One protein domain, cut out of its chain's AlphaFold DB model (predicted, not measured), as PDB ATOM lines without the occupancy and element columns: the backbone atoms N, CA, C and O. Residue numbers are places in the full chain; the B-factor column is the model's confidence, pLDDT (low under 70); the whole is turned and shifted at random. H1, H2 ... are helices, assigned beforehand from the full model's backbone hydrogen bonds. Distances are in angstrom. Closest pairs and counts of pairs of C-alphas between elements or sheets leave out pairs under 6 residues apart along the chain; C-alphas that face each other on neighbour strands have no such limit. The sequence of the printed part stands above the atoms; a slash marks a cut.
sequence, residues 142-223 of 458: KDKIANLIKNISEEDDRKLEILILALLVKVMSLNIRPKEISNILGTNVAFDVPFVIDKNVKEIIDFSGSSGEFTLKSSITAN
ATOM      1  N   LYS A 142      18.726 -39.342 -14.551       69.19
ATOM      2  CA  LYS A 142      18.163 -38.263 -13.737       69.19
ATOM      3  C   LYS A 142      19.012 -37.998 -12.495       69.19
ATOM      4  O   LYS A 142      19.407 -36.854 -12.281       69.19
ATOM      5  N   ASP A 143      19.329 -39.034 -11.720       70.44
ATOM      6  CA  ASP A 143      20.125 -38.899 -10.496       70.44
ATOM      7  C   ASP A 143      21.547 -38.438 -10.811       70.44
ATOM      8  O   ASP A 143      22.097 -37.571 -10.131       70.44
ATOM      9  N   LYS A 144      22.124 -38.948 -11.908       71.56
ATOM     10  CA  LYS A 144      23.424 -38.491 -12.394       71.56
ATOM     11  C   LYS A 144      23.404 -36.992 -12.712       71.56
ATOM     12  O   LYS A 144      24.240 -36.257 -12.202       71.56
ATOM     13  N   ILE A 145      22.439 -36.527 -13.506       72.81
ATOM     14  CA  ILE A 145      22.324 -35.112 -13.887       72.81
ATOM     15  C   ILE A 145      22.033 -34.224 -12.673       72.81
ATOM     16  O   ILE A 145      22.645 -33.166 -12.545       72.81
ATOM     17  N   ALA A 146      21.159 -34.654 -11.762       75.12
ATOM     18  CA  ALA A 146      20.860 -33.918 -10.537       75.12
ATOM     19  C   ALA A 146      22.105 -33.748  -9.651       75.12
ATOM     20  O   ALA A 146      22.360 -32.647  -9.168       75.12
ATOM     21  N   ASN A 147      22.915 -34.799  -9.497       76.62
ATOM     22  CA  ASN A 147      24.164 -34.735  -8.737       76.62
ATOM     23  C   ASN A 147      25.206 -33.827  -9.408       76.62
ATOM     24  O   ASN A 147      25.829 -33.020  -8.725       76.62
ATOM     25  N   LEU A 148      25.364 -33.906 -10.737       74.81
ATOM     26  CA  LEU A 148      26.253 -33.008 -11.492       74.81
ATOM     27  C   LEU A 148      25.878 -31.541 -11.275       74.81
ATOM     28  O   LEU A 148      26.733 -30.710 -10.986       74.81
ATOM     29  N   ILE A 149      24.586 -31.244 -11.404       72.88
ATOM     30  CA  ILE A 149      24.026 -29.911 -11.204       72.88
ATOM     31  C   ILE A 149      24.286 -29.427  -9.780       72.88
ATOM     32  O   ILE A 149      24.785 -28.318  -9.612       72.88
ATOM     33  N   LYS A 150      23.967 -30.258  -8.781       77.12
ATOM     34  CA  LYS A 150      24.125 -29.923  -7.367       77.12
ATOM     35  C   LYS A 150      25.571 -29.537  -7.058       77.12
ATOM     36  O   LYS A 150      25.803 -28.474  -6.492       77.12
ATOM     37  N   ASN A 151      26.525 -30.343  -7.522       75.94
ATOM     38  CA  ASN A 151      27.950 -30.076  -7.334       75.94
ATOM     39  C   ASN A 151      28.372 -28.745  -7.981       75.94
ATOM     40  O   ASN A 151      29.084 -27.965  -7.364       75.94
ATOM     41  N   ILE A 152      27.897 -28.446  -9.196       73.06
ATOM     42  CA  ILE A 152      28.226 -27.184  -9.881       73.06
ATOM     43  C   ILE A 152      27.601 -25.980  -9.161       73.06
ATOM     44  O   ILE A 152      28.246 -24.940  -9.050       73.06
ATOM     45  N   SER A 153      26.364 -26.110  -8.668       70.62
ATOM     46  CA  SER A 153      25.660 -25.025  -7.974       70.62
ATOM     47  C   SER A 153      26.192 -24.740  -6.571       70.62
ATOM     48  O   SER A 153      26.154 -23.596  -6.141       70.62
ATOM     49  N   GLU A 154      26.672 -25.754  -5.847       72.75
ATOM     50  CA  GLU A 154      27.178 -25.588  -4.475       72.75
ATOM     51  C   GLU A 154      28.608 -25.024  -4.441       72.75
ATOM     52  O   GLU A 154      29.028 -24.479  -3.422       72.75
ATOM     53  N   GLU A 155      29.356 -25.137  -5.542       69.25
ATOM     54  CA  GLU A 155      30.749 -24.693  -5.616       69.25
ATOM     55  C   GLU A 155      30.921 -23.211  -5.985       69.25
ATOM     56  O   GLU A 155      31.774 -22.546  -5.397       69.25
ATOM     57  N   ASP A 156      30.183 -22.693  -6.980       71.81
ATOM     58  CA  ASP A 156      30.339 -21.307  -7.459       71.81
ATOM     59  C   ASP A 156      29.154 -20.848  -8.336       71.81
ATOM     60  O   ASP A 156      28.946 -21.357  -9.445       71.81
ATOM     61  N   ASP A 157      28.439 -19.806  -7.900       74.81
ATOM     62  CA  ASP A 157      27.349 -19.170  -8.659       74.81
ATOM     63  C   ASP A 157      27.780 -18.747 -10.077       74.81
ATOM     64  O   ASP A 157      26.990 -18.784 -11.024       74.81
ATOM     65  N   ARG A 158      29.056 -18.390 -10.273       77.31
ATOM     66  CA  ARG A 158      29.592 -17.996 -11.585       77.31
ATOM     67  C   ARG A 158      29.692 -19.183 -12.537       77.31
ATOM     68  O   ARG A 158      29.361 -19.039 -13.715       77.31
ATOM     69  N   LYS A 159      30.096 -20.363 -12.046       76.88
ATOM     70  CA  LYS A 159      30.121 -21.594 -12.856       76.88
ATOM     71  C   LYS A 159      28.712 -21.936 -13.343       76.88
ATOM     72  O   LYS A 159      28.535 -22.333 -14.498       76.88
ATOM     73  N   LEU A 160      27.714 -21.733 -12.483       79.62
ATOM     74  CA  LEU A 160      26.310 -21.937 -12.819       79.62
ATOM     75  C   LEU A 160      25.831 -20.959 -13.906       79.62
ATOM     76  O   LEU A 160      25.221 -21.403 -14.880       79.62
ATOM     77  N   GLU A 161      26.146 -19.662 -13.812       83.44
ATOM     78  CA  GLU A 161      25.785 -18.681 -14.851       83.44
ATOM     79  C   GLU A 161      26.390 -19.026 -16.225       83.44
ATOM     80  O   GLU A 161      25.701 -18.954 -17.249       83.44
ATOM     81  N   ILE A 162      27.661 -19.442 -16.254       82.19
ATOM     82  CA  ILE A 162      28.362 -19.863 -17.478       82.19
ATOM     83  C   ILE A 162      27.688 -21.087 -18.090       82.19
ATOM     84  O   ILE A 162      27.397 -21.101 -19.291       82.19
ATOM     85  N   LEU A 163      27.421 -22.106 -17.269       82.19
ATOM     86  CA  LEU A 163      26.741 -23.320 -17.699       82.19
ATOM     87  C   LEU A 163      25.357 -22.990 -18.272       82.19
ATOM     88  O   LEU A 163      25.026 -23.448 -19.363       82.19
ATOM     89  N   ILE A 164      24.565 -22.162 -17.589       87.00
ATOM     90  CA  ILE A 164      23.233 -21.759 -18.054       87.00
ATOM     91  C   ILE A 164      23.317 -21.062 -19.412       87.00
ATOM     92  O   ILE A 164      22.597 -21.450 -20.336       87.00
ATOM     93  N   LEU A 165      24.205 -20.075 -19.573       87.81
ATOM     94  CA  LEU A 165      24.339 -19.367 -20.844       87.81
ATOM     95  C   LEU A 165      24.780 -20.321 -21.960       87.81
ATOM     96  O   LEU A 165      24.157 -20.332 -23.020       87.81
ATOM     97  N   ALA A 166      25.768 -21.183 -21.712       83.44
ATOM     98  CA  ALA A 166      26.183 -22.224 -22.648       83.44
ATOM     99  C   ALA A 166      24.994 -23.091 -23.102       83.44
ATOM    100  O   ALA A 166      24.764 -23.267 -24.303       83.44
ATOM    101  N   LEU A 167      24.210 -23.604 -22.147       85.06
ATOM    102  CA  LEU A 167      23.038 -24.441 -22.412       85.06
ATOM    103  C   LEU A 167      22.003 -23.703 -23.267       85.06
ATOM    104  O   LEU A 167      21.503 -24.271 -24.241       85.06
ATOM    105  N   LEU A 168      21.735 -22.431 -22.961       86.56
ATOM    106  CA  LEU A 168      20.831 -21.581 -23.740       86.56
ATOM    107  C   LEU A 168      21.329 -21.386 -25.176       86.56
ATOM    108  O   LEU A 168      20.544 -21.578 -26.108       86.56
ATOM    109  N   VAL A 169      22.624 -21.099 -25.376       84.94
ATOM    110  CA  VAL A 169      23.237 -20.985 -26.714       84.94
ATOM    111  C   VAL A 169      22.952 -22.235 -27.547       84.94
ATOM    112  O   VAL A 169      22.536 -22.124 -28.700       84.94
ATOM    113  N   LYS A 170      23.091 -23.435 -26.969       82.69
ATOM    114  CA  LYS A 170      22.860 -24.693 -27.698       82.69
ATOM    115  C   LYS A 170      21.384 -25.006 -27.933       82.69
ATOM    116  O   LYS A 170      21.032 -25.488 -29.012       82.69
ATOM    117  N   VAL A 171      20.525 -24.786 -26.938       80.19
ATOM    118  CA  VAL A 171      19.084 -25.069 -27.050       80.19
ATOM    119  C   VAL A 171      18.432 -24.138 -28.069       80.19
ATOM    120  O   VAL A 171      17.635 -24.592 -28.888       80.19
ATOM    121  N   MET A 172      18.823 -22.864 -28.066       80.88
ATOM    122  CA  MET A 172      18.307 -21.838 -28.973       80.88
ATOM    123  C   MET A 172      19.102 -21.736 -30.284       80.88
ATOM    124  O   MET A 172      18.725 -20.952 -31.151       80.88
ATOM    125  N   SER A 173      20.174 -22.527 -30.440       80.31
ATOM    126  CA  SER A 173      21.052 -22.531 -31.619       80.31
ATOM    127  C   SER A 173      21.580 -21.123 -31.971       80.31
ATOM    128  O   SER A 173      21.589 -20.704 -33.132       80.31
ATOM    129  N   LEU A 174      21.998 -20.370 -30.947       83.94
ATOM    130  CA  LEU A 174      22.516 -19.008 -31.095       83.94
ATOM    131  C   LEU A 174      23.948 -19.047 -31.631       83.94
ATOM    132  O   LEU A 174      24.779 -19.809 -31.145       83.94
ATOM    133  N   ASN A 175      24.259 -18.176 -32.588       82.25
ATOM    134  CA  ASN A 175      25.611 -18.036 -33.126       82.25
ATOM    135  C   ASN A 175      26.492 -17.162 -32.206       82.25
ATOM    136  O   ASN A 175      26.998 -16.126 -32.632       82.25
ATOM    137  N   ILE A 176      26.600 -17.531 -30.924       85.25
ATOM    138  CA  ILE A 176      27.398 -16.837 -29.899       85.25
ATOM    139  C   ILE A 176      28.728 -17.567 -29.730       85.25
ATOM    140  O   ILE A 176      28.759 -18.775 -29.496       85.25
ATOM    141  N   ARG A 177      29.831 -16.823 -29.808       79.81
ATOM    142  CA  ARG A 177      31.181 -17.368 -29.646       79.81
ATOM    143  C   ARG A 177      31.531 -17.526 -28.158       79.81
ATOM    144  O   ARG A 177      31.129 -16.690 -27.351       79.81
ATOM    145  N   PRO A 178      32.372 -18.499 -27.778       75.25
ATOM    146  CA  PRO A 178      32.829 -18.684 -26.393       75.25
ATOM    147  C   PRO A 178      33.418 -17.420 -25.740       75.25
ATOM    148  O   PRO A 178      33.131 -17.103 -24.585       75.25
ATOM    149  N   LYS A 179      34.192 -16.629 -26.498       77.69
ATOM    150  CA  LYS A 179      34.724 -15.341 -26.021       77.69
ATOM    151  C   LYS A 179      33.619 -14.313 -25.744       77.69
ATOM    152  O   LYS A 179      33.759 -13.470 -24.869       77.69
ATOM    153  N   GLU A 180      32.505 -14.379 -26.466       85.88
ATOM    154  CA  GLU A 180      31.355 -13.500 -26.233       85.88
ATOM    155  C   GLU A 180      30.581 -13.920 -24.992       85.88
ATOM    156  O   GLU A 180      30.137 -13.047 -24.264       85.88
ATOM    157  N   ILE A 181      30.500 -15.219 -24.681       85.00
ATOM    158  CA  ILE A 181      29.947 -15.715 -23.403       85.00
ATOM    159  C   ILE A 181      30.713 -15.099 -22.230       85.00
ATOM    160  O   ILE A 181      30.106 -14.610 -21.280       85.00
ATOM    161  N   SER A 182      32.041 -15.031 -22.348       81.38
ATOM    162  CA  SER A 182      32.899 -14.363 -21.367       81.38
ATOM    163  C   SER A 182      32.561 -12.875 -21.211       81.38
ATOM    164  O   SER A 182      32.386 -12.385 -20.098       81.38
ATOM    165  N   ASN A 183      32.385 -12.162 -22.327       87.88
ATOM    166  CA  ASN A 183      32.032 -10.740 -22.306       87.88
ATOM    167  C   ASN A 183      30.612 -10.482 -21.772       87.88
ATOM    168  O   ASN A 183      30.412  -9.524 -21.032       87.88
ATOM    169  N   ILE A 184      29.638 -11.331 -22.120       90.75
ATOM    170  CA  ILE A 184      28.239 -11.231 -21.677       90.75
ATOM    171  C   ILE A 184      28.144 -11.361 -20.154       90.75
ATOM    172  O   ILE A 184      27.357 -10.661 -19.518       90.75
ATOM    173  N   LEU A 185      28.931 -12.268 -19.572       87.06
ATOM    174  CA  LEU A 185      28.932 -12.529 -18.134       87.06
ATOM    175  C   LEU A 185      29.919 -11.642 -17.361       87.06
ATOM    176  O   LEU A 185      29.825 -11.561 -16.141       87.06
ATOM    177  N   GLY A 186      30.836 -10.956 -18.052       80.56
ATOM    178  CA  GLY A 186      31.904 -10.177 -17.421       80.56
ATOM    179  C   GLY A 186      32.982 -11.051 -16.767       80.56
ATOM    180  O   GLY A 186      33.629 -10.622 -15.815       80.56
ATOM    181  N   THR A 187      33.173 -12.280 -17.253       73.81
ATOM    182  CA  THR A 187      34.062 -13.298 -16.664       73.81
ATOM    183  C   THR A 187      34.946 -13.929 -17.728       73.81
ATOM    184  O   THR A 187      34.465 -14.207 -18.818       73.81
ATOM    185  N   ASN A 188      36.208 -14.248 -17.437       68.00
ATOM    186  CA  ASN A 188      37.107 -14.857 -18.425       68.00
ATOM    187  C   ASN A 188      37.008 -16.400 -18.447       68.00
ATOM    188  O   ASN A 188      37.902 -17.094 -17.972       68.00
ATOM    189  N   VAL A 189      35.909 -16.934 -18.995       63.69
ATOM    190  CA  VAL A 189      35.511 -18.359 -18.903       63.69
ATOM    191  C   VAL A 189      36.572 -19.323 -19.437       63.69
ATOM    192  O   VAL A 189      36.861 -20.337 -18.812       63.69
ATOM    193  N   ALA A 190      37.175 -19.009 -20.587       58.94
ATOM    194  CA  ALA A 190      38.164 -19.881 -21.230       58.94
ATOM    195  C   ALA A 190      39.478 -20.012 -20.433       58.94
ATOM    196  O   ALA A 190      40.286 -20.889 -20.728       58.94
ATOM    197  N   PHE A 191      39.688 -19.146 -19.438       58.72
ATOM    198  CA  PHE A 191      40.865 -19.140 -18.570       58.72
ATOM    199  C   PHE A 191      40.524 -19.494 -17.117       58.72
ATOM    200  O   PHE A 191      41.414 -19.499 -16.267       58.72
ATOM    201  N   ASP A 192      39.263 -19.826 -16.825       68.50
ATOM    202  CA  ASP A 192      38.857 -20.378 -15.538       68.50
ATOM    203  C   ASP A 192      39.235 -21.866 -15.498       68.50
ATOM    204  O   ASP A 192      38.447 -22.759 -15.816       68.50
ATOM    205  N   VAL A 193      40.507 -22.126 -15.180       67.25
ATOM    206  CA  VAL A 193      41.070 -23.480 -15.100       67.25
ATOM    207  C   VAL A 193      40.218 -24.389 -14.203       67.25
ATOM    208  O   VAL A 193      39.900 -25.483 -14.672       67.25
ATOM    209  N   PRO A 194      39.783 -23.971 -12.992       70.19
ATOM    210  CA  PRO A 194      38.840 -24.736 -12.176       70.19
ATOM    211  C   PRO A 194      37.565 -25.164 -12.905       70.19
ATOM    212  O   PRO A 194      37.152 -26.306 -12.737       70.19
ATOM    213  N   PHE A 195      36.958 -24.300 -13.721       71.56
ATOM    214  CA  PHE A 195      35.763 -24.638 -14.501       71.56
ATOM    215  C   PHE A 195      36.065 -25.596 -15.663       71.56
ATOM    216  O   PHE A 195      35.347 -26.573 -15.869       71.56
ATOM    217  N   VAL A 196      37.143 -25.354 -16.415       70.75
ATOM    218  CA  VAL A 196      37.485 -26.146 -17.611       70.75
ATOM    219  C   VAL A 196      37.925 -27.567 -17.257       70.75
ATOM    220  O   VAL A 196      37.661 -28.499 -18.020       70.75
ATOM    221  N   ILE A 197      38.609 -27.770 -16.125       73.81
ATOM    222  CA  ILE A 197      39.063 -29.103 -15.694       73.81
ATOM    223  C   ILE A 197      38.014 -29.874 -14.888       73.81
ATOM    224  O   ILE A 197      38.206 -31.073 -14.663       73.81
ATOM    225  N   ASP A 198      36.930 -29.211 -14.481       72.88
ATOM    226  CA  ASP A 198      35.858 -29.785 -13.677       72.88
ATOM    227  C   ASP A 198      35.252 -31.008 -14.378       72.88
ATOM    228  O   ASP A 198      34.787 -30.951 -15.523       72.88
ATOM    229  N   LYS A 199      35.283 -32.151 -13.688       75.56
ATOM    230  CA  LYS A 199      34.793 -33.419 -14.241       75.56
ATOM    231  C   LYS A 199      33.298 -33.346 -14.542       75.56
ATOM    232  O   LYS A 199      32.882 -33.886 -15.562       75.56
ATOM    233  N   ASN A 200      32.521 -32.654 -13.708       71.69
ATOM    234  CA  ASN A 200      31.080 -32.517 -13.881       71.69
ATOM    235  C   ASN A 200      30.765 -31.637 -15.097       71.69
ATOM    236  O   ASN A 200      29.888 -31.961 -15.900       71.69
ATOM    237  N   VAL A 201      31.536 -30.561 -15.286       73.06
ATOM    238  CA  VAL A 201      31.396 -29.674 -16.450       73.06
ATOM    239  C   VAL A 201      31.784 -30.403 -17.740       73.06
ATOM    240  O   VAL A 201      31.035 -30.329 -18.712       73.06
ATOM    241  N   LYS A 202      32.877 -31.183 -17.755       75.88
ATOM    242  CA  LYS A 202      33.322 -31.970 -18.928       75.88
ATOM    243  C   LYS A 202      32.341 -33.053 -19.385       75.88
ATOM    244  O   LYS A 202      32.378 -33.502 -20.538       75.88
ATOM    245  N   GLU A 203      31.469 -33.524 -18.498       72.06
ATOM    246  CA  GLU A 203      30.409 -34.449 -18.896       72.06
ATOM    247  C   GLU A 203      29.361 -33.765 -19.781       72.06
ATOM    248  O   GLU A 203      28.836 -34.399 -20.697       72.06
ATOM    249  N   ILE A 204      29.123 -32.470 -19.563       70.00
ATOM    250  CA  ILE A 204      28.083 -31.683 -20.232       70.00
ATOM    251  C   ILE A 204      28.664 -30.918 -21.432       70.00
ATOM    252  O   ILE A 204      28.103 -30.951 -22.534       70.00
ATOM    253  N   ILE A 205      29.803 -30.261 -21.219       73.44
ATOM    254  CA  ILE A 205      30.497 -29.384 -22.158       73.44
ATOM    255  C   ILE A 205      31.800 -30.049 -22.603       73.44
ATOM    256  O   ILE A 205      32.610 -30.478 -21.788       73.44
ATOM    257  N   ASP A 206      32.012 -30.124 -23.909       71.44
ATOM    258  CA  ASP A 206      33.273 -30.548 -24.499       71.44
ATOM    259  C   ASP A 206      34.165 -29.334 -24.778       71.44
ATOM    260  O   ASP A 206      33.752 -28.423 -25.490       71.44
ATOM    261  N   PHE A 207      35.379 -29.334 -24.229       69.00
ATOM    262  CA  PHE A 207      36.388 -28.282 -24.399       69.00
ATOM    263  C   PHE A 207      37.541 -28.716 -25.320       69.00
ATOM    264  O   PHE A 207      38.577 -28.058 -25.348       69.00
ATOM    265  N   SER A 208      37.416 -29.837 -26.042       59.06
ATOM    266  CA  SER A 208      38.494 -30.375 -26.888       59.06
ATOM    267  C   SER A 208      38.759 -29.579 -28.177       59.06
ATOM    268  O   SER A 208      39.582 -30.003 -28.987       59.06
ATOM    269  N   GLY A 209      38.048 -28.471 -28.409       57.22
ATOM    270  CA  GLY A 209      38.237 -27.603 -29.571       57.22
ATOM    271  C   GLY A 209      39.518 -26.766 -29.486       57.22
ATOM    272  O   GLY A 209      40.057 -26.511 -28.409       57.22
ATOM    273  N   SER A 210      40.018 -26.309 -30.633       47.81
ATOM    274  CA  SER A 210      41.162 -25.393 -30.689       47.81
ATOM    275  C   SER A 210      40.837 -24.048 -30.024       47.81
ATOM    276  O   SER A 210      39.839 -23.407 -30.332       47.81
ATOM    277  N   SER A 211      41.714 -23.603 -29.118       45.28
ATOM    278  CA  SER A 211      41.734 -22.270 -28.484       45.28
ATOM    279  C   SER A 211      40.400 -21.756 -27.912       45.28
ATOM    280  O   SER A 211      39.799 -20.822 -28.439       45.28
ATOM    281  N   GLY A 212      39.978 -22.303 -26.767       48.97
ATOM    282  CA  GLY A 212      38.882 -21.736 -25.966       48.97
ATOM    283  C   GLY A 212      37.484 -21.991 -26.530       48.97
ATOM    284  O   GLY A 212      36.518 -21.381 -26.070       48.97
ATOM    285  N   GLU A 213      37.374 -22.883 -27.513       55.22
ATOM    286  CA  GLU A 213      36.103 -23.372 -28.018       55.22
ATOM    287  C   GLU A 213      35.523 -24.453 -27.119       55.22
ATOM    288  O   GLU A 213      36.218 -25.375 -26.691       55.22
ATOM    289  N   PHE A 214      34.227 -24.335 -26.839       61.91
ATOM    290  CA  PHE A 214      33.496 -25.380 -26.155       61.91
ATOM    291  C   PHE A 214      32.189 -25.690 -26.871       61.91
ATOM    292  O   PHE A 214      31.490 -24.796 -27.352       61.91
ATOM    293  N   THR A 215      31.853 -26.973 -26.951       62.16
ATOM    294  CA  THR A 215      30.638 -27.458 -27.598       62.16
ATOM    295  C   THR A 215      29.826 -28.291 -26.620       62.16
ATOM    296  O   THR A 215      30.333 -29.139 -25.898       62.16
ATOM    297  N   LEU A 216      28.521 -28.047 -26.564       67.00
ATOM    298  CA  LEU A 216      27.624 -28.895 -25.785       67.00
ATOM    299  C   LEU A 216      27.320 -30.183 -26.545       67.00
ATOM    300  O   LEU A 216      26.875 -30.127 -27.698       67.00
ATOM    301  N   LYS A 217      27.472 -31.326 -25.864       65.56
ATOM    302  CA  LYS A 217      27.352 -32.662 -26.473       65.56
ATOM    303  C   LYS A 217      25.955 -32.966 -27.029       65.56
ATOM    304  O   LYS A 217      25.832 -33.667 -28.026       65.56
ATOM    305  N   SER A 218      24.881 -32.433 -26.434       73.88
ATOM    306  CA  SER A 218      23.507 -32.666 -26.912       73.88
ATOM    307  C   SER A 218      22.542 -31.546 -26.520       73.88
ATOM    308  O   SER A 218      22.432 -31.195 -25.349       73.88
ATOM    309  N   SER A 219      21.773 -31.022 -27.486       75.69
ATOM    310  CA  SER A 219      20.745 -30.000 -27.205       75.69
ATOM    311  C   SER A 219      19.536 -30.545 -26.434       75.69
ATOM    312  O   SER A 219      18.879 -29.800 -25.713       75.69
ATOM    313  N   ILE A 220      19.268 -31.850 -26.543       74.88
ATOM    314  CA  ILE A 220      18.205 -32.529 -25.794       74.88
ATOM    315  C   ILE A 220      18.603 -32.642 -24.322       74.88
ATOM    316  O   ILE A 220      17.821 -32.284 -23.444       74.88
ATOM    317  N   THR A 221      19.845 -33.066 -24.068       76.12
ATOM    318  CA  THR A 221      20.408 -33.122 -22.709       76.12
ATOM    319  C   THR A 221      20.480 -31.722 -22.110       76.12
ATOM    320  O   THR A 221      20.078 -31.526 -20.971       76.12
ATOM    321  N   ALA A 222      20.885 -30.723 -22.902       79.69
ATOM    322  CA  ALA A 222      20.936 -29.342 -22.442       79.69
ATOM    323  C   ALA A 222      19.561 -28.803 -22.014       79.69
ATOM    324  O   ALA A 222      19.430 -28.203 -20.950       79.69
ATOM    325  N   ASN A 223      18.520 -29.069 -22.809       78.75
ATOM    326  CA  ASN A 223      17.157 -28.683 -22.455       78.75
ATOM    327  C   ASN A 223      16.664 -29.410 -21.193       78.75
ATOM    328  O   ASN A 223      15.992 -28.806 -20.364       78.75
TER     329      ASN A 223
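AT A GLANCE: This is residues 142 to 223 of the 458 residues of an uncharacterized protein of Phascolarctobacterium sp. Marseille-Q4147 (UniProt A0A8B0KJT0). H1 and H2 meet at their ends in a V, with H5 packed on H1 near H2. H3 packs on H2 on the side away from H1, H6 packs on the last residues of H2, and residues 205 to 218 make a long loop that folds back on itself. The printed part has 82 residues with six named helices, H1 to H6 in chain order, and no named strand, an all helix domain. It is compact, with a radius of gyration of the C-alphas of 11.8 A, and spans 31 by 25 by 21 A.

HOW THE PARTS SIT: H1, residues 142 to 155, and H2, residues 157 to 171, touch only at the corner by their tight link, at a steep tilt of 44 degrees, opposite ways; their closest C-alphas, of Ser 153 and Leu 160, are 5.8 A apart. H2 is the hub. With residues 161 to 166 alone it touches H3, residues 178 to 185, at a steep tilt of 55 degrees; the closest C-alphas, of Leu 165 and Ile 181, are 7.2 A apart. H4, residues 193 to 197, is close to H2 but not clearly touching, with the C-alphas of Lys 159 and Phe 195 closest at 6.6 A. H5, residues 199 to 204, touches residues 148 to 152 of H1 alone, the C-alphas of Leu 148 and Asn 200 closest at 5.4 A. H6, residues 219 to 223, touches residues 167 to 171 of H2 alone, the C-alphas of Val 171 and Ser 219 closest at 5.2 A. Every O i to N i+4 pair is within hydrogen-bond range in H1, H2, H3, H4 and H6; in H5, 1 of 2 is.

IN THESE COORDINATES: H1 begins at C-alpha 142 (18.163, -38.263, -13.737) and is 20.2 A long. H2 is 21.0 A long and H3 11.0 A. H6 ends at C-alpha 223 (17.157, -28.683, -22.455).

THE WHOLE: The C-alphas of Asp 143 and Asn 183, the two farthest apart, are 32.8 A apart. The printed part has no cut; the link from H5 to H6 is long, 14 residues. pLDDT is under 70 at residues 142, 155, 188 to 193 and 207 to 217.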